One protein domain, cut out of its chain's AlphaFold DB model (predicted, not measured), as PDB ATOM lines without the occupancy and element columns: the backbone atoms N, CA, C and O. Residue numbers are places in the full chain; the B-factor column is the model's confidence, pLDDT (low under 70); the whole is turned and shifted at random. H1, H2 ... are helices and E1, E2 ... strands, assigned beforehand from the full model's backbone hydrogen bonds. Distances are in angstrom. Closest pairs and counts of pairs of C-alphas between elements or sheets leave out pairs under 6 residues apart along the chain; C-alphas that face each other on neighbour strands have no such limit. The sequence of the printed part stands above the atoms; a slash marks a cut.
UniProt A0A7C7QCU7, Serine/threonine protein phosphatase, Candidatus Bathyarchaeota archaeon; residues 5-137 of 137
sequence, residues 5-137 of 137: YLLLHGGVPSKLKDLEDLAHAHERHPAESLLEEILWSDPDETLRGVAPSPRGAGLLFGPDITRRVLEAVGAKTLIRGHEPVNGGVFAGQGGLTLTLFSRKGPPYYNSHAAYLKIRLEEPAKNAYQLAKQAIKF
ATOM      1  N   TYR A   5     128.353 115.015 138.249       96.31
ATOM      2  CA  TYR A   5     128.301 116.475 138.361       96.31
ATOM      3  C   TYR A   5     128.513 117.097 136.982       96.31
ATOM      4  O   TYR A   5     129.322 116.591 136.207       96.31
ATOM      5  N   LEU A   6     127.811 118.190 136.692       97.31
ATOM      6  CA  LEU A   6     128.072 119.015 135.516       97.31
ATOM      7  C   LEU A   6     128.883 120.231 135.969       97.31
ATOM      8  O   LEU A   6     128.414 120.990 136.813       97.31
ATOM      9  N   LEU A   7     130.100 120.394 135.450       97.88
ATOM     10  CA  LEU A   7     130.979 121.515 135.787       97.88
ATOM     11  C   LEU A   7     131.028 122.481 134.605       97.88
ATOM     12  O   LEU A   7     131.513 122.103 133.542       97.88
ATOM     13  N   LEU A   8     130.551 123.710 134.794       98.38
ATOM     14  CA  LEU A   8     130.576 124.776 133.784       98.38
ATOM     15  C   LEU A   8     131.070 126.077 134.426       98.38
ATOM     16  O   LEU A   8     131.007 126.230 135.642       98.38
ATOM     17  N   HIS A   9     131.590 127.021 133.640       98.50
ATOM     18  CA  HIS A   9     132.049 128.296 134.199       98.50
ATOM     19  C   HIS A   9     130.860 129.166 134.627       98.50
ATOM     20  O   HIS A   9     130.728 129.512 135.804       98.50
ATOM     21  N   GLY A  10     130.021 129.479 133.642       98.62
ATOM     22  CA  GLY A  10     128.788 130.233 133.715       98.62
ATOM     23  C   GLY A  10     127.609 129.318 134.036       98.62
ATOM     24  O   GLY A  10     127.544 128.754 135.124       98.62
ATOM     25  N   GLY A  11     126.657 129.192 133.120       97.25
ATOM     26  CA  GLY A  11     125.378 128.534 133.371       97.25
ATOM     27  C   GLY A  11     125.127 127.318 132.498       97.25
ATOM     28  O   GLY A  11     125.946 126.944 131.664       97.25
ATOM     29  N   VAL A  12     123.961 126.697 132.677       98.19
ATOM     30  CA  VAL A  12     123.495 125.670 131.739       98.19
ATOM     31  C   VAL A  12     122.986 126.314 130.444       98.19
ATOM     32  O   VAL A  12     122.276 127.319 130.514       98.19
ATOM     33  N   PRO A  13     123.266 125.737 129.262       97.38
ATOM     34  CA  PRO A  13     122.695 126.242 128.019       97.38
ATOM     35  C   PRO A  13     121.214 125.886 127.892       97.38
ATOM     36  O   PRO A  13     120.812 124.721 127.914       97.38
ATOM     37  N   SER A  14     120.393 126.907 127.704       97.06
ATOM     38  CA  SER A  14     118.933 126.863 127.696       97.06
ATOM     39  C   SER A  14     118.338 125.942 126.635       97.06
ATOM     40  O   SER A  14     117.269 125.374 126.867       97.06
ATOM     41  N   LYS A  15     119.038 125.741 125.512       96.25
ATOM     42  CA  LYS A  15     118.606 124.916 124.368       96.25
ATOM     43  C   LYS A  15     119.317 123.566 124.245       96.25
ATOM     44  O   LYS A  15     119.003 122.824 123.320       96.25
ATOM     45  N   LEU A  16     120.219 123.236 125.171       97.00
ATOM     46  CA  LEU A  16     120.962 121.970 125.177       97.00
ATOM     47  C   LEU A  16     120.014 120.776 125.161       97.00
ATOM     48  O   LEU A  16     119.081 120.733 125.970       97.00
ATOM     49  N   LYS A  17     120.268 119.811 124.278       95.00
ATOM     50  CA  LYS A  17     119.486 118.574 124.164       95.00
ATOM     51  C   LYS A  17     120.182 117.380 124.802       95.00
ATOM     52  O   LYS A  17     119.508 116.576 125.436       95.00
ATOM     53  N   ASP A  18     121.497 117.289 124.654       95.25
ATOM     54  CA  ASP A  18     122.311 116.161 125.105       95.25
ATOM     55  C   ASP A  18     123.779 116.572 125.359       95.25
ATOM     56  O   ASP A  18     124.121 117.755 125.429       95.25
ATOM     57  N   LEU A  19     124.649 115.578 125.566       94.56
ATOM     58  CA  LEU A  19     126.082 115.776 125.790       94.56
ATOM     59  C   LEU A  19     126.850 116.217 124.532       94.56
ATOM     60  O   LEU A  19     127.891 116.857 124.681       94.56
ATOM     61  N   GLU A  20     126.361 115.919 123.326       96.38
ATOM     62  CA  GLU A  20     127.024 116.314 122.074       96.38
ATOM     63  C   GLU A  20     126.928 117.825 121.869       96.38
ATOM     64  O   GLU A  20     127.906 118.476 121.491       96.38
ATOM     65  N   ASP A  21     125.777 118.409 122.217       96.56
ATOM     66  CA  ASP A  21     125.600 119.861 122.245       96.56
ATOM     67  C   ASP A  21     126.619 120.548 123.172       96.56
ATOM     68  O   ASP A  21     127.120 121.620 122.838       96.56
ATOM     69  N   LEU A  22     126.966 119.940 124.316       95.19
ATOM     70  CA  LEU A  22     128.022 120.459 125.198       95.19
ATOM     71  C   LEU A  22     129.414 120.292 124.594       95.19
ATOM     72  O   LEU A  22     130.193 121.245 124.599       95.19
ATOM     73  N   ALA A  23     129.736 119.093 124.104       95.94
ATOM     74  CA  ALA A  23     131.063 118.766 123.587       95.94
ATOM     75  C   ALA A  23     131.455 119.673 122.407       95.94
ATOM     76  O   ALA A  23     132.577 120.183 122.350       95.94
ATOM     77  N   HIS A  24     130.499 119.952 121.520       97.44
ATOM     78  CA  HIS A  24     130.723 120.699 120.284       97.44
ATOM     79  C   HIS A  24     130.233 122.154 120.329       97.44
ATOM     80  O   HIS A  24     130.288 122.849 119.314       97.44
ATOM     81  N   ALA A  25     129.810 122.669 121.493       97.44
ATOM     82  CA  ALA A  25     129.339 124.053 121.641       97.44
ATOM     83  C   ALA A  25     130.330 125.089 121.076       97.44
ATOM     84  O   ALA A  25     129.925 126.104 120.510       97.44
ATOM     85  N   HIS A  26     131.631 124.823 121.220       97.31
ATOM     86  CA  HIS A  26     132.697 125.709 120.765       97.31
ATOM     87  C   HIS A  26     132.824 125.798 119.238       97.31
ATOM     88  O   HIS A  26     133.132 126.867 118.719       97.31
ATOM     89  N   GLU A  27     132.539 124.713 118.519       98.00
ATOM     90  CA  GLU A  27     132.595 124.658 117.051       98.00
ATOM     91  C   GLU A  27     131.416 125.392 116.405       98.00
ATOM     92  O   GLU A  27     131.519 125.880 115.282       98.00
ATOM     93  N   ARG A  28     130.285 125.477 117.116       96.12
ATOM     94  CA  ARG A  28     129.046 126.103 116.628       96.12
ATOM     95  C   ARG A  28     128.937 127.587 116.975       96.12
ATOM     96  O   ARG A  28     128.003 128.260 116.541       96.12
ATOM     97  N   HIS A  29     129.876 128.125 117.748       96.12
ATOM     98  CA  HIS A  29     129.910 129.542 118.090       96.12
ATOM     99  C   HIS A  29     130.448 130.384 116.910       96.12
ATOM    100  O   HIS A  29     131.438 129.987 116.297       96.12
ATOM    101  N   PRO A  30     129.860 131.557 116.582       96.31
ATOM    102  CA  PRO A  30     128.753 132.246 117.260       96.31
ATOM    103  C   PRO A  30     127.362 131.962 116.671       96.31
ATOM    104  O   PRO A  30     126.401 132.626 117.049       96.31
ATOM    105  N   ALA A  31     127.234 131.017 115.734       97.06
ATOM    106  CA  ALA A  31     125.945 130.697 115.116       97.06
ATOM    107  C   ALA A  31     124.918 130.177 116.141       97.06
ATOM    108  O   ALA A  31     123.725 130.454 116.021       97.06
ATOM    109  N   GLU A  32     125.388 129.469 117.171       96.88
ATOM    110  CA  GLU A  32     124.603 129.056 118.334       96.88
ATOM    111  C   GLU A  32     125.120 129.701 119.630       96.88
ATOM    112  O   GLU A  32     126.319 129.929 119.815       96.88
ATOM    113  N   SER A  33     124.204 129.943 120.571       97.38
ATOM    114  CA  SER A  33     124.484 130.595 121.858       97.38
ATOM    115  C   SER A  33     125.031 129.653 122.932       97.38
ATOM    116  O   SER A  33     125.358 130.113 124.023       97.38
ATOM    117  N   LEU A  34     125.162 128.348 122.661       98.12
ATOM    118  CA  LEU A  34     125.491 127.358 123.692       98.12
ATOM    119  C   LEU A  34     126.798 127.689 124.420       98.12
ATOM    120  O   LEU A  34     126.812 127.710 125.647       98.12
ATOM    121  N   LEU A  35     127.869 128.010 123.685       98.50
ATOM    122  CA  LEU A  35     129.148 128.381 124.297       98.50
ATOM    123  C   LEU A  35     129.039 129.668 125.126       98.50
ATOM    124  O   LEU A  35     129.601 129.740 126.216       98.50
ATOM    125  N   GLU A  36     128.315 130.674 124.630       98.44
ATOM    126  CA  GLU A  36     128.110 131.925 125.364       98.44
ATOM    127  C   GLU A  36     127.384 131.654 126.684       98.44
ATOM    128  O   GLU A  36     127.822 132.117 127.733       98.44
ATOM    129  N   GLU A  37     126.337 130.832 126.659       98.62
ATOM    130  CA  GLU A  37     125.564 130.484 127.849       98.62
ATOM    131  C   GLU A  37     126.381 129.654 128.858       98.62
ATOM    132  O   GLU A  37     126.315 129.920 130.063       98.62
ATOM    133  N   ILE A  38     127.228 128.723 128.386       98.62
ATOM    134  CA  ILE A  38     128.187 127.978 129.230       98.62
ATOM    135  C   ILE A  38     129.100 128.929 130.007       98.62
ATOM    136  O   ILE A  38     129.521 128.601 131.116       98.62
ATOM    137  N   LEU A  39     129.443 130.084 129.435       98.56
ATOM    138  CA  LEU A  39     130.424 131.011 129.995       98.56
ATOM    139  C   LEU A  39     129.791 132.185 130.756       98.56
ATOM    140  O   LEU A  39     130.381 132.642 131.730       98.56
ATOM    141  N   TRP A  40     128.608 132.654 130.362       98.56
ATOM    142  CA  TRP A  40     128.062 133.939 130.821       98.56
ATOM    143  C   TRP A  40     126.685 133.877 131.477       98.56
ATOM    144  O   TRP A  40     126.251 134.871 132.055       98.56
ATOM    145  N   SER A  41     125.984 132.745 131.403       98.62
ATOM    146  CA  SER A  41     124.652 132.644 132.003       98.62
ATOM    147  C   SER A  41     124.703 132.486 133.526       98.62
ATOM    148  O   SER A  41     125.586 131.802 134.048       98.62
ATOM    149  N   ASP A  42     123.710 133.037 134.230       98.75
ATOM    150  CA  ASP A  42     123.576 132.998 135.695       98.75
ATOM    151  C   ASP A  42     122.247 132.369 136.154       98.75
ATOM    152  O   ASP A  42     121.211 132.582 135.518       98.75
ATOM    153  N   PRO A  43     122.245 131.584 137.248       98.50
ATOM    154  CA  PRO A  43     121.024 131.033 137.813       98.50
ATOM    155  C   PRO A  43     120.178 132.135 138.462       98.50
ATOM    156  O   PRO A  43     120.690 132.994 139.171       98.50
ATOM    157  N   ASP A  44     118.864 132.052 138.290       98.44
ATOM    158  CA  ASP A  44     117.881 132.868 138.998       98.44
ATOM    159  C   ASP A  44     116.927 131.946 139.776       98.44
ATOM    160  O   ASP A  44     116.493 130.902 139.278       98.44
ATOM    161  N   GLU A  45     116.652 132.291 141.034       97.81
ATOM    162  CA  GLU A  45     115.824 131.490 141.950       97.81
ATOM    163  C   GLU A  45     114.322 131.648 141.691       97.81
ATOM    164  O   GLU A  45     113.524 130.776 142.036       97.81
ATOM    165  N   THR A  46     113.930 132.787 141.125       97.44
ATOM    166  CA  THR A  46     112.538 133.236 140.999       97.44
ATOM    167  C   THR A  46     112.002 133.104 139.580       97.44
ATOM    168  O   THR A  46     110.789 133.044 139.368       97.44
ATOM    169  N   LEU A  47     112.905 133.043 138.604       97.81
ATOM    170  CA  LEU A  47     112.585 132.913 137.197       97.81
ATOM    171  C   LEU A  47     112.056 131.513 136.871       97.81
ATOM    172  O   LEU A  47     112.517 130.508 137.403       97.81
ATOM    173  N   ARG A  48     111.131 131.440 135.916       98.12
ATOM    174  CA  ARG A  48     110.798 130.207 135.199       98.12
ATOM    175  C   ARG A  48     111.161 130.398 133.733       98.12
ATOM    176  O   ARG A  48     110.693 131.355 133.117       98.12
ATOM    177  N   GLY A  49     111.969 129.505 133.172       98.50
ATOM    178  CA  GLY A  49     112.524 129.658 131.831       98.50
ATOM    179  C   GLY A  49     113.806 130.495 131.820       98.50
ATOM    180  O   GLY A  49     114.683 130.297 132.660       98.50
ATOM    181  N   VAL A  50     113.930 131.404 130.851       98.62
ATOM    182  CA  VAL A  50     115.124 132.244 130.659       98.62
ATOM    183  C   VAL A  50     114.780 133.713 130.447       98.62
ATOM    184  O   VAL A  50     113.696 134.038 129.964       98.62
ATOM    185  N   ALA A  51     115.728 134.591 130.765       98.50
ATOM    186  CA  ALA A  51     115.660 136.022 130.494       98.50
ATOM    187  C   ALA A  51     117.034 136.543 130.032       98.50
ATOM    188  O   ALA A  51     118.048 135.921 130.348       98.50
ATOM    189  N   PRO A  52     117.112 137.663 129.294       98.25
ATOM    190  CA  PRO A  52     118.392 138.266 128.933       98.25
ATOM    191  C   PRO A  52     119.238 138.603 130.165       98.25
ATOM    192  O   PRO A  52     118.723 139.137 131.149       98.25
ATOM    193  N   SER A  53     120.539 138.317 130.106       97.88
ATOM    194  CA  SER A  53     121.454 138.677 131.187       97.88
ATOM    195  C   SER A  53     121.683 140.193 131.233       97.88
ATOM    196  O   SER A  53     122.003 140.800 130.204       97.88
ATOM    197  N   PRO A  54     121.634 140.826 132.420       96.81
ATOM    198  CA  PRO A  54     121.994 142.235 132.571       96.81
ATOM    199  C   PRO A  54     123.490 142.499 132.323       96.81
ATOM    200  O   PRO A  54     123.900 143.655 132.255       96.81
ATOM    201  N   ARG A  55     124.319 141.452 132.171       96.44
ATOM    202  CA  ARG A  55     125.743 141.569 131.815       96.44
ATOM    203  C   ARG A  55     125.976 141.929 130.348       96.44
ATOM    204  O   ARG A  55     127.097 142.282 129.996       96.44
ATOM    205  N   GLY A  56     124.951 141.803 129.501       96.81
ATOM    206  CA  GLY A  56     125.062 141.979 128.051       96.81
ATOM    207  C   GLY A  56     125.555 140.744 127.287       96.81
ATOM    208  O   GLY A  56     125.725 140.832 126.076       96.81
ATOM    209  N   ALA A  57     125.765 139.613 127.969       96.88
ATOM    210  CA  ALA A  57     126.082 138.309 127.382       96.88
ATOM    211  C   ALA A  57     125.468 137.190 128.236       96.88
ATOM    212  O   ALA A  57     125.408 137.312 129.465       96.88
ATOM    213  N   GLY A  58     125.029 136.108 127.594       97.69
ATOM    214  CA  GLY A  58     124.359 134.987 128.243       97.69
ATOM    215  C   GLY A  58     122.930 135.306 128.695       97.69
ATOM    216  O   GLY A  58     122.325 136.320 128.330       97.69
ATOM    217  N   LEU A  59     122.376 134.419 129.519       98.50
ATOM    218  CA  LEU A  59     120.998 134.472 130.005       98.50
ATOM    219  C   LEU A  59     120.938 134.325 131.530       98.50
ATOM    220  O   LEU A  59     121.783 133.678 132.142       98.50
ATOM    221  N   LEU A  60     119.885 134.856 132.139       98.75
ATOM    222  CA  LEU A  60     119.400 134.357 133.421       98.75
ATOM    223  C   LEU A  60     118.573 133.090 133.172       98.75
ATOM    224  O   LEU A  60     117.811 133.046 132.200       98.75
ATOM    225  N   PHE A  61     118.691 132.075 134.028       98.81
ATOM    226  CA  PHE A  61     117.932 130.824 133.889       98.81
ATOM    227  C   PHE A  61     117.324 130.336 135.205       98.81
ATOM    228  O   PHE A  61     117.981 130.298 136.244       98.81
ATOM    229  N   GLY A  62     116.062 129.912 135.141       98.81
ATOM    230  CA  GLY A  62     115.316 129.361 136.269       98.81
ATOM    231  C   GLY A  62     115.702 127.921 136.638       98.81
ATOM    232  O   GLY A  62     116.362 127.218 135.859       98.81
ATOM    233  N   PRO A  63     115.254 127.424 137.807       98.69
ATOM    234  CA  PRO A  63     115.522 126.059 138.266       98.69
ATOM    235  C   PRO A  63     114.928 124.980 137.346       98.69
ATOM    236  O   PRO A  63     115.394 123.837 137.357       98.69
ATOM    237  N   ASP A  64     113.910 125.311 136.548       98.62
ATOM    238  CA  ASP A  64     113.326 124.417 135.548       98.62
ATOM    239  C   ASP A  64     114.300 124.126 134.398       98.62
ATOM    240  O   ASP A  64     114.428 122.971 133.983       98.62
ATOM    241  N   ILE A  65     115.055 125.134 133.951       98.75
ATOM    242  CA  ILE A  65     116.100 124.969 132.935       98.75
ATOM    243  C   ILE A  65     117.250 124.123 133.484       98.75
ATOM    244  O   ILE A  65     117.672 123.169 132.827       98.75
ATOM    245  N   THR A  66     117.701 124.403 134.710       98.62
ATOM    246  CA  THR A  66     118.746 123.618 135.386       98.62
ATOM    247  C   THR A  66     118.364 122.150 135.488       98.62
ATOM    248  O   THR A  66     119.143 121.280 135.103       98.62
ATOM    249  N   ARG A  67     117.147 121.856 135.962       98.25
ATOM    250  CA  ARG A  67     116.657 120.481 136.100       98.25
ATOM    251  C   ARG A  67     116.631 119.754 134.759       98.25
ATOM    252  O   ARG A  67     117.192 118.668 134.664       98.25
ATOM    253  N   ARG A  68     116.046 120.378 133.731       98.12
ATOM    254  CA  ARG A  68     115.954 119.815 132.377       98.12
ATOM    255  C   ARG A  68     117.333 119.458 131.818       98.12
ATOM    256  O   ARG A  68     117.507 118.376 131.267       98.12
ATOM    257  N   VAL A  69     118.310 120.355 131.963       98.19
ATOM    258  CA  VAL A  69     119.673 120.125 131.458       98.19
ATOM    259  C   VAL A  69     120.388 119.036 132.251       98.19
ATOM    260  O   VAL A  69     120.997 118.157 131.649       98.19
ATOM    261  N   LEU A  70     120.289 119.047 133.583       97.50
ATOM    262  CA  LEU A  70     120.879 118.005 134.424       97.50
ATOM    263  C   LEU A  70     120.316 116.617 134.088       97.50
ATOM    264  O   LEU A  70     121.084 115.664 133.975       97.50
ATOM    265  N   GLU A  71     119.006 116.510 133.858       96.12
ATOM    266  CA  GLU A  71     118.358 115.277 133.399       96.12
ATOM    267  C   GLU A  71     118.880 114.836 132.023       96.12
ATOM    268  O   GLU A  71     119.264 113.676 131.871       96.12
ATOM    269  N   ALA A  72     118.973 115.760 131.060       95.94
ATOM    270  CA  ALA A  72     119.452 115.484 129.703       95.94
ATOM    271  C   ALA A  72     120.886 114.927 129.657       95.94
ATOM    272  O   ALA A  72     121.202 114.093 128.811       95.94
ATOM    273  N   VAL A  73     121.750 115.350 130.583       95.75
ATOM    274  CA  VAL A  73     123.157 114.909 130.639       95.75
ATOM    275  C   VAL A  73     123.424 113.842 131.707       95.75
ATOM    276  O   VAL A  73     124.569 113.436 131.913       95.75
ATOM    277  N   GLY A  74     122.389 113.391 132.425       95.06
ATOM    278  CA  GLY A  74     122.525 112.416 133.511       95.06
ATOM    279  C   GLY A  74     123.330 112.924 134.718       95.06
ATOM    280  O   GLY A  74     123.975 112.135 135.417       95.06
ATOM    281  N   ALA A  75     123.317 114.232 134.976       96.00
ATOM    282  CA  ALA A  75     123.966 114.856 136.126       96.00
ATOM    283  C   ALA A  75     122.962 115.179 137.243       96.00
ATOM    284  O   ALA A  75     121.755 115.257 137.040       96.00
ATOM    285  N   LYS A  76     123.469 115.359 138.464       96.25
ATOM    286  CA  LYS A  76     122.666 115.671 139.655       96.25
ATOM    287  C   LYS A  76     122.777 117.124 140.095       96.25
ATOM    288  O   LYS A  76     121.866 117.646 140.732       96.25
ATOM    289  N   THR A  77     123.910 117.763 139.831       97.75
ATOM    290  CA  THR A  77     124.181 119.124 140.300       97.75
ATOM    291  C   THR A  77     125.082 119.846 139.320       97.75
ATOM    292  O   THR A  77     126.074 119.278 138.855       97.75
ATOM    293  N   LEU A  78     124.720 121.096 139.035       98.62
ATOM    294  CA  LEU A  78     125.570 122.057 138.355       98.62
ATOM    295  C   LEU A  78     126.551 122.629 139.378       98.62
ATOM    296  O   LEU A  78     126.133 123.190 140.387       98.62
ATOM    297  N   ILE A  79     127.846 122.495 139.122       98.62
ATOM    298  CA  ILE A  79     128.902 123.169 139.876       98.62
ATOM    299  C   ILE A  79     129.472 124.253 138.969       98.62
ATOM    300  O   ILE A  79     129.980 123.952 137.889       98.62
ATOM    301  N   ARG A  80     129.377 125.506 139.411       98.75
ATOM    302  CA  ARG A  80     129.770 126.681 138.636       98.75
ATOM    303  C   ARG A  80     130.621 127.670 139.425       98.75
ATOM    304  O   ARG A  80     130.777 127.526 140.637       98.75
ATOM    305  N   GLY A  81     131.142 128.681 138.734       98.31
ATOM    306  CA  GLY A  81     131.821 129.828 139.337       98.31
ATOM    307  C   GLY A  81     131.131 131.135 138.968       98.31
ATOM    308  O   GLY A  81     129.988 131.340 139.351       98.31
ATOM    309  N   HIS A  82     131.827 131.983 138.207       98.00
ATOM    310  CA  HIS A  82     131.368 133.236 137.580       98.00
ATOM    311  C   HIS A  82     130.823 134.335 138.516       98.00
ATOM    312  O   HIS A  82     131.314 135.463 138.473       98.00
ATOM    313  N   GLU A  83     129.863 134.039 139.389       97.62
ATOM    314  CA  GLU A  83     129.317 134.985 140.358       97.62
ATOM    315  C   GLU A  83     130.179 135.052 141.627       97.62
ATOM    316  O   GLU A  83     130.487 134.016 142.228       97.62
ATOM    317  N   PRO A  84     130.561 136.258 142.082       96.88
ATOM    318  CA  PRO A  84     131.191 136.415 143.380       96.88
ATOM    319  C   PRO A  84     130.201 136.042 144.481       96.88
ATOM    320  O   PRO A  84     129.092 136.567 144.553       96.88
ATOM    321  N   VAL A  85     130.632 135.155 145.374       95.69
ATOM    322  CA  VAL A  85     129.829 134.717 146.511       95.69
ATOM    323  C   VAL A  85     130.534 135.092 147.801       95.69
ATOM    324  O   VAL A  85     131.627 134.596 148.098       95.69
ATOM    325  N   ASN A  86     129.874 135.909 148.621       94.12
ATOM    326  CA  ASN A  86     130.362 136.164 149.965       94.12
ATOM    327  C   ASN A  86     130.373 134.853 150.773       94.12
ATOM    328  O   ASN A  86     129.377 134.138 150.841       94.12
ATOM    329  N   GLY A  87     131.511 134.523 151.382       95.19
ATOM    330  CA  GLY A  87     131.718 133.231 152.045       95.19
ATOM    331  C   GLY A  87     132.177 132.100 151.112       95.19
ATOM    332  O   GLY A  87     132.320 130.967 151.579       95.19
ATOM    333  N   GLY A  88     132.418 132.396 149.830       97.25
ATOM    334  CA  GLY A  88     133.097 131.540 148.851       97.25
ATOM    335  C   GLY A  88     132.246 130.438 148.218       97.25
ATOM    336  O   GLY A  88     132.660 129.860 147.218       97.25
ATOM    337  N   VAL A  89     131.068 130.128 148.765       98.25
ATOM    338  CA  VAL A  89     130.193 129.058 148.263       98.25
ATOM    339  C   VAL A  89     128.723 129.379 148.500       98.25
ATOM    340  O   VAL A  89     128.354 129.835 149.583       98.25
ATOM    341  N   PHE A  90     127.886 129.118 147.500       98.31
ATOM    342  CA  PHE A  90     126.436 129.287 147.565       98.31
ATOM    343  C   PHE A  90     125.745 128.086 146.923       98.31
ATOM    344  O   PHE A  90     126.169 127.612 145.873       98.31
ATOM    345  N   ALA A  91     124.692 127.585 147.563       98.56
ATOM    346  CA  ALA A  91     123.846 126.528 147.023       98.56
ATOM    347  C   ALA A  91     122.452 127.098 146.763       98.56
ATOM    348  O   ALA A  91     121.801 127.567 147.696       98.56
ATOM    349  N   GLY A  92     122.014 127.015 145.512       97.94
ATOM    350  CA  GLY A  92     120.779 127.605 145.015       97.94
ATOM    351  C   GLY A  92     119.883 126.607 144.284       97.94
ATOM    352  O   GLY A  92     120.168 125.405 144.215       97.94
ATOM    353  N   GLN A  93     118.779 127.113 143.747       98.38
ATOM    354  CA  GLN A  93     117.814 126.425 142.892       98.38
ATOM    355  C   GLN A  93     117.320 125.108 143.491       98.38
ATOM    356  O   GLN A  93     117.341 124.055 142.853       98.38
ATOM    357  N   GLY A  94     116.932 125.139 144.769       97.69
ATOM    358  CA  GLY A  94     116.470 123.947 145.487       97.69
ATOM    359  C   GLY A  94     117.532 122.846 145.613       97.69
ATOM    360  O   GLY A  94     117.195 121.669 145.733       97.69
ATOM    361  N   GLY A  95     118.818 123.206 145.565       98.25
ATOM    362  CA  GLY A  95     119.940 122.277 145.662       98.25
ATOM    363  C   GLY A  95     120.446 121.752 144.315       98.25
ATOM    364  O   GLY A  95     121.256 120.824 144.310       98.25
ATOM    365  N   LEU A  96     119.987 122.312 143.194       98.50
ATOM    366  CA  LEU A  96     120.430 121.929 141.849       98.50
ATOM    367  C   LEU A  96     121.746 122.600 141.437       98.50
ATOM    368  O   LEU A  96     122.503 122.005 140.669       98.50
ATOM    369  N   THR A  97     122.031 123.794 141.962       98.75
ATOM    370  CA  THR A  97     123.180 124.610 141.544       98.75
ATOM    371  C   THR A  97     124.067 124.953 142.730       98.75
ATOM    372  O   THR A  97     123.590 125.405 143.771       98.75
ATOM    373  N   LEU A  98     125.369 124.746 142.569       98.75
ATOM    374  CA  LEU A  98     126.405 125.174 143.493       98.75
ATOM    375  C   LEU A  98     127.310 126.194 142.802       98.75
ATOM    376  O   LEU A  98     127.973 125.863 141.823       98.75
ATOM    377  N   THR A  99     127.406 127.389 143.366       98.75
ATOM    378  CA  THR A  99     128.376 128.407 142.958       98.75
ATOM    379  C   THR A  99     129.574 128.379 143.903       98.75
ATOM    380  O   THR A  99     129.410 128.479 145.120       98.75
ATOM    381  N   LEU A 100     130.782 128.248 143.354       98.00
ATOM    382  CA  LEU A 100     132.062 128.318 144.060       98.00
ATOM    383  C   LEU A 100     132.864 129.523 143.588       98.00
ATOM    384  O   LEU A 100     133.047 129.736 142.394       98.00
ATOM    385  N   PHE A 101     133.430 130.262 144.533       98.12
ATOM    386  CA  PHE A 101     134.279 131.401 144.232       98.12
ATOM    387  C   PHE A 101     135.581 131.335 145.029       98.12
ATOM    388  O   PHE A 101     135.594 131.392 146.259       98.12
ATOM    389  N   SER A 102     136.705 131.215 144.322       97.19
ATOM    390  CA  SER A 102     138.018 130.919 144.918       97.19
ATOM    391  C   SER A 102     138.914 132.152 145.091       97.19
ATOM    392  O   SER A 102     140.132 132.022 145.201       97.19
ATOM    393  N   ARG A 103     138.335 133.360 145.126       94.81
ATOM    394  CA  ARG A 103     139.071 134.625 145.290       94.81
ATOM    395  C   ARG A 103     138.521 135.471 146.441       94.81
ATOM    396  O   ARG A 103     137.319 135.729 146.517       94.81
ATOM    397  N   LYS A 104     139.447 135.976 147.265       93.69
ATOM    398  CA  LYS A 104     139.227 137.005 148.295       93.69
ATOM    399  C   LYS A 104     139.706 138.383 147.837       93.69
ATOM    400  O   LYS A 104     140.499 138.498 146.903       93.69
ATOM    401  N   GLY A 105     139.272 139.409 148.568       88.75
ATOM    402  CA  GLY A 105     139.755 140.780 148.408       88.75
ATOM    403  C   GLY A 105     139.181 141.504 147.184       88.75
ATOM    404  O   GLY A 105     138.217 141.027 146.574       88.75
ATOM    405  N   PRO A 106     139.740 142.673 146.827       90.06
ATOM    406  CA  PRO A 106     139.259 143.470 145.703       90.06
ATOM    407  C   PRO A 106     139.236 142.665 144.390       90.06
ATOM    408  O   PRO A 106     140.121 141.827 144.180       90.06
ATOM    409  N   PRO A 107     138.277 142.912 143.479       93.75
ATOM    410  CA  PRO A 107     137.206 143.911 143.573       93.75
ATOM    411  C   PRO A 107     135.929 143.405 144.271       93.75
ATOM    412  O   PRO A 107     134.994 144.177 144.435       93.75
ATOM    413  N   TYR A 108     135.866 142.128 144.664       92.38
ATOM    414  CA  TYR A 108     134.628 141.489 145.139       92.38
ATOM    415  C   TYR A 108     134.476 141.491 146.662       92.38
ATOM    416  O   TYR A 108     133.373 141.326 147.168       92.38
ATOM    417  N   TYR A 109     135.581 141.665 147.391       93.44
ATOM    418  CA  TYR A 109     135.623 141.774 148.853       93.44
ATOM    419  C   TYR A 109     134.940 140.614 149.595       93.44
ATOM    420  O   TYR A 109     134.447 140.780 150.708       93.44
ATOM    421  N   ASN A 110     134.951 139.414 149.005       93.94
ATOM    422  CA  ASN A 110     134.420 138.220 149.656       93.94
ATOM    423  C   ASN A 110     135.176 137.942 150.958       93.94
ATOM    424  O   ASN A 110     136.411 137.954 150.976       93.94
ATOM    425  N   SER A 111     134.433 137.609 152.019       95.00
ATOM    426  CA  SER A 111     135.017 137.220 153.310       95.00
ATOM    427  C   SER A 111     135.881 135.955 153.228       95.00
ATOM    428  O   SER A 111     136.846 135.829 153.974       95.00
ATOM    429  N   HIS A 112     135.548 135.034 152.319       96.62
ATOM    430  CA  HIS A 112     136.248 133.767 152.121       96.62
ATOM    431  C   HIS A 112     136.349 133.433 150.636       96.62
ATOM    432  O   HIS A 112     135.454 133.765 149.856       96.62
ATOM    433  N   ALA A 113     137.413 132.726 150.276       97.44
ATOM    434  CA  ALA A 113     137.457 131.911 149.073       97.44
ATOM    435  C   ALA A 113     137.052 130.478 149.439       97.44
ATOM    436  O   ALA A 113     137.181 130.077 150.597       97.44
ATOM    437  N   ALA A 114     136.578 129.693 148.473       98.12
ATOM    438  CA  ALA A 114     136.316 128.277 148.699       98.12
ATOM    439  C   ALA A 114     136.794 127.383 147.556       98.12
ATOM    440  O   ALA A 114     136.963 127.825 146.416       98.12
ATOM    441  N   TYR A 115     136.985 126.106 147.877       98.00
ATOM    442  CA  TYR A 115     137.192 125.032 146.912       98.00
ATOM    443  C   TYR A 115     136.531 123.730 147.393       98.00
ATOM    444  O   TYR A 115     136.215 123.571 148.577       98.00
ATOM    445  N   LEU A 116     136.320 122.790 146.468       97.19
ATOM    446  CA  LEU A 116     135.802 121.452 146.762       97.19
ATOM    447  C   LEU A 116     136.878 120.384 146.588       97.19
ATOM    448  O   LEU A 116     137.690 120.445 145.668       97.19
ATOM    449  N   LYS A 117     136.812 119.350 147.430       96.31
ATOM    450  CA  LYS A 117     137.449 118.053 147.184       96.31
ATOM    451  C   LYS A 117     136.340 117.023 146.997       96.31
ATOM    452  O   LYS A 117     135.610 116.741 147.943       96.31
ATOM    453  N   ILE A 118     136.196 116.497 145.784       93.31
ATOM    454  CA  ILE A 118     135.159 115.520 145.434       93.31
ATOM    455  C   ILE A 118     135.827 114.169 145.186       93.31
ATOM    456  O   ILE A 118     136.789 114.089 144.428       93.31
ATOM    457  N   ARG A 119     135.303 113.118 145.823       91.38
ATOM    458  CA  ARG A 119     135.644 111.721 145.532       91.38
ATOM    459  C   ARG A 119     134.664 111.207 144.485       91.38
ATOM    460  O   ARG A 119     133.458 111.286 144.711       91.38
ATOM    461  N   LEU A 120     135.167 110.761 143.337       87.50
ATOM    462  CA  LEU A 120     134.327 110.362 142.200       87.50
ATOM    463  C   LEU A 120     133.709 108.970 142.387       87.50
ATOM    464  O   LEU A 120     132.775 108.617 141.677       87.50
ATOM    465  N   GLU A 121     134.209 108.204 143.355       89.19
ATOM    466  CA  GLU A 121     133.706 106.883 143.729       89.19
ATOM    467  C   GLU A 121     132.444 106.974 144.606       89.19
ATOM    468  O   GLU A 121     131.705 106.001 144.744       89.19
ATOM    469  N   GLU A 122     132.191 108.134 145.219       91.00
ATOM    470  CA  GLU A 122     131.002 108.371 146.034       91.00
ATOM    471  C   GLU A 122     129.806 108.804 145.167       91.00
ATOM    472  O   GLU A 122     129.980 109.546 144.195       91.00
ATOM    473  N   PRO A 123     128.563 108.449 145.551       92.81
ATOM    474  CA  PRO A 123     127.373 108.931 144.859       92.81
ATOM    475  C   PRO A 123     127.321 110.460 144.799       92.81
ATOM    476  O   PRO A 123     127.596 111.135 145.801       92.81
ATOM    477  N   ALA A 124     126.885 111.021 143.664       95.19
ATOM    478  CA  ALA A 124     126.745 112.467 143.574       95.19
ATOM    479  C   ALA A 124     125.805 113.028 144.646       95.19
ATOM    480  O   ALA A 124     124.737 112.483 144.962       95.19
ATOM    481  N   LYS A 125     126.202 114.178 145.171       96.00
ATOM    482  CA  LYS A 125     125.526 114.958 146.204       96.00
ATOM    483  C   LYS A 125     124.779 116.125 145.560       96.00
ATOM    484  O   LYS A 125     125.129 116.542 144.465       96.00
ATOM    485  N   ASN A 126     123.740 116.632 146.218       97.12
ATOM    486  CA  ASN A 126     123.122 117.892 145.799       97.12
ATOM    487  C   ASN A 126     123.971 119.100 146.245       97.12
ATOM    488  O   ASN A 126     124.884 118.959 147.066       97.12
ATOM    489  N   ALA A 127     123.655 120.298 145.754       98.12
ATOM    490  CA  ALA A 127     124.414 121.503 146.081       98.12
ATOM    491  C   ALA A 127     124.435 121.813 147.588       98.12
ATOM    492  O   ALA A 127     125.467 122.219 148.112       98.12
ATOM    493  N   TYR A 128     123.354 121.554 148.332       98.50
ATOM    494  CA  TYR A 128     123.343 121.772 149.786       98.50
ATOM    495  C   TYR A 128     124.330 120.863 150.526       98.50
ATOM    496  O   TYR A 128     124.997 121.290 151.469       98.50
ATOM    497  N   GLN A 129     124.430 119.603 150.108       97.75
ATOM    498  CA  GLN A 129     125.390 118.647 150.655       97.75
ATOM    499  C   GLN A 129     126.829 119.035 150.291       97.75
ATOM    500  O   GLN A 129     127.703 118.975 151.156       97.75
ATOM    501  N   LEU A 130     127.073 119.469 149.049       97.56
ATOM    502  CA  LEU A 130     128.389 119.939 148.605       97.56
ATOM    503  C   LEU A 130     128.824 121.221 149.324       97.56
ATOM    504  O   LEU A 130     129.964 121.309 149.766       97.56
ATOM    505  N   ALA A 131     127.922 122.188 149.514       98.19
ATOM    506  CA  ALA A 131     128.228 123.441 150.201       98.19
ATOM    507  C   ALA A 131     128.701 123.223 151.647       98.19
ATOM    508  O   ALA A 131     129.594 123.926 152.113       98.19
ATOM    509  N   LYS A 132     128.158 122.212 152.342       97.88
ATOM    510  CA  LYS A 132     128.619 121.806 153.685       97.88
ATOM    511  C   LYS A 132     130.030 121.207 153.685       97.88
ATOM    512  O   LYS A 132     130.680 121.207 154.723       97.88
ATOM    513  N   GLN A 133     130.480 120.674 152.551       97.06
ATOM    514  CA  GLN A 133     131.797 120.052 152.374       97.06
ATOM    515  C   GLN A 133     132.826 121.015 151.765       97.06
ATOM    516  O   GLN A 133     133.995 120.656 151.631       97.06
ATOM    517  N   ALA A 134     132.409 122.228 151.392       97.75
ATOM    518  CA  ALA A 134     133.302 123.225 150.832       97.75
ATOM    519  C   ALA A 134     134.314 123.711 151.867       97.75
ATOM    520  O   ALA A 134     133.965 124.098 152.983       97.75
ATOM    521  N   ILE A 135     135.582 123.709 151.462       98.38
ATOM    522  CA  ILE A 135     136.689 124.172 152.288       98.38
ATOM    523  C   ILE A 135     136.860 125.660 152.014       98.38
ATOM    524  O   ILE A 135     137.121 126.056 150.878       98.38
ATOM    525  N   LYS A 136     136.695 126.467 153.062       97.06
ATOM    526  CA  LYS A 136     136.792 127.928 153.020       97.06
ATOM    527  C   LYS A 136     138.137 128.378 153.579       97.06
ATOM    528  O   LYS A 136     138.609 127.780 154.545       97.06
ATOM    529  N   PHE A 137     138.737 129.408 152.989       94.00
ATOM    530  CA  PHE A 137     140.038 129.939 153.401       94.00
ATOM    531  C   PHE A 137     140.171 131.437 153.150       94.00
ATOM    532  O   PHE A 137     139.437 132.014 152.313       94.00
TER     533      PHE A 137
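This is residues 5 to 137 of the 137 residues of the protein "Serine/threonine protein phosphatase" of Candidatus Bathyarchaeota archaeon (UniProt A0A7C7QCU7). With little regular structure, this is a small mixed sheet, E1 E4 E6 E5, between H3 and H4; hairpin E2 and E3, H1 and H2 gather on H3's side, loop 101 to 126 on H4's. The printed part has 133 residues, 52 in four named helices and six strands, class mixed; it is compact, radius of gyration of the C-alphas 14.5 A, spans 41 by 37 by 29 A.

Find C-alpha 5 at (128.301, 116.475, 138.361), where E1, 5 to 7, begins. Read on through H1, 19 to 23; H2, 34 to 40; E2, 50 to 52; E3, 59 to 61; H3, 63 to 72, 14.2 A; E4, 75 to 80, 13.4 A; E5, 89 to 92; E6, 97 to 100; H4, 127 to 133, ending at (131.797, 120.052, 152.374).

Within hydrogen-bond range are N 6 and O 77, 3.0 A, in parallel E1 and E4; N 98 and O 78, 2.8 A, in parallel E4 and E6; N 90 and O 99, 2.9 A, in hairpin E5 and E6. H3 and H4 are on opposite faces, heights 8.6 A and 7.9 A. O i to N i+4 pairs are within range throughout H1, H2 and H3, 2 of 3 in H4.

The printed part has no cut; links E1 to H1 and E6 to H4 are long. No printed residue is under 70.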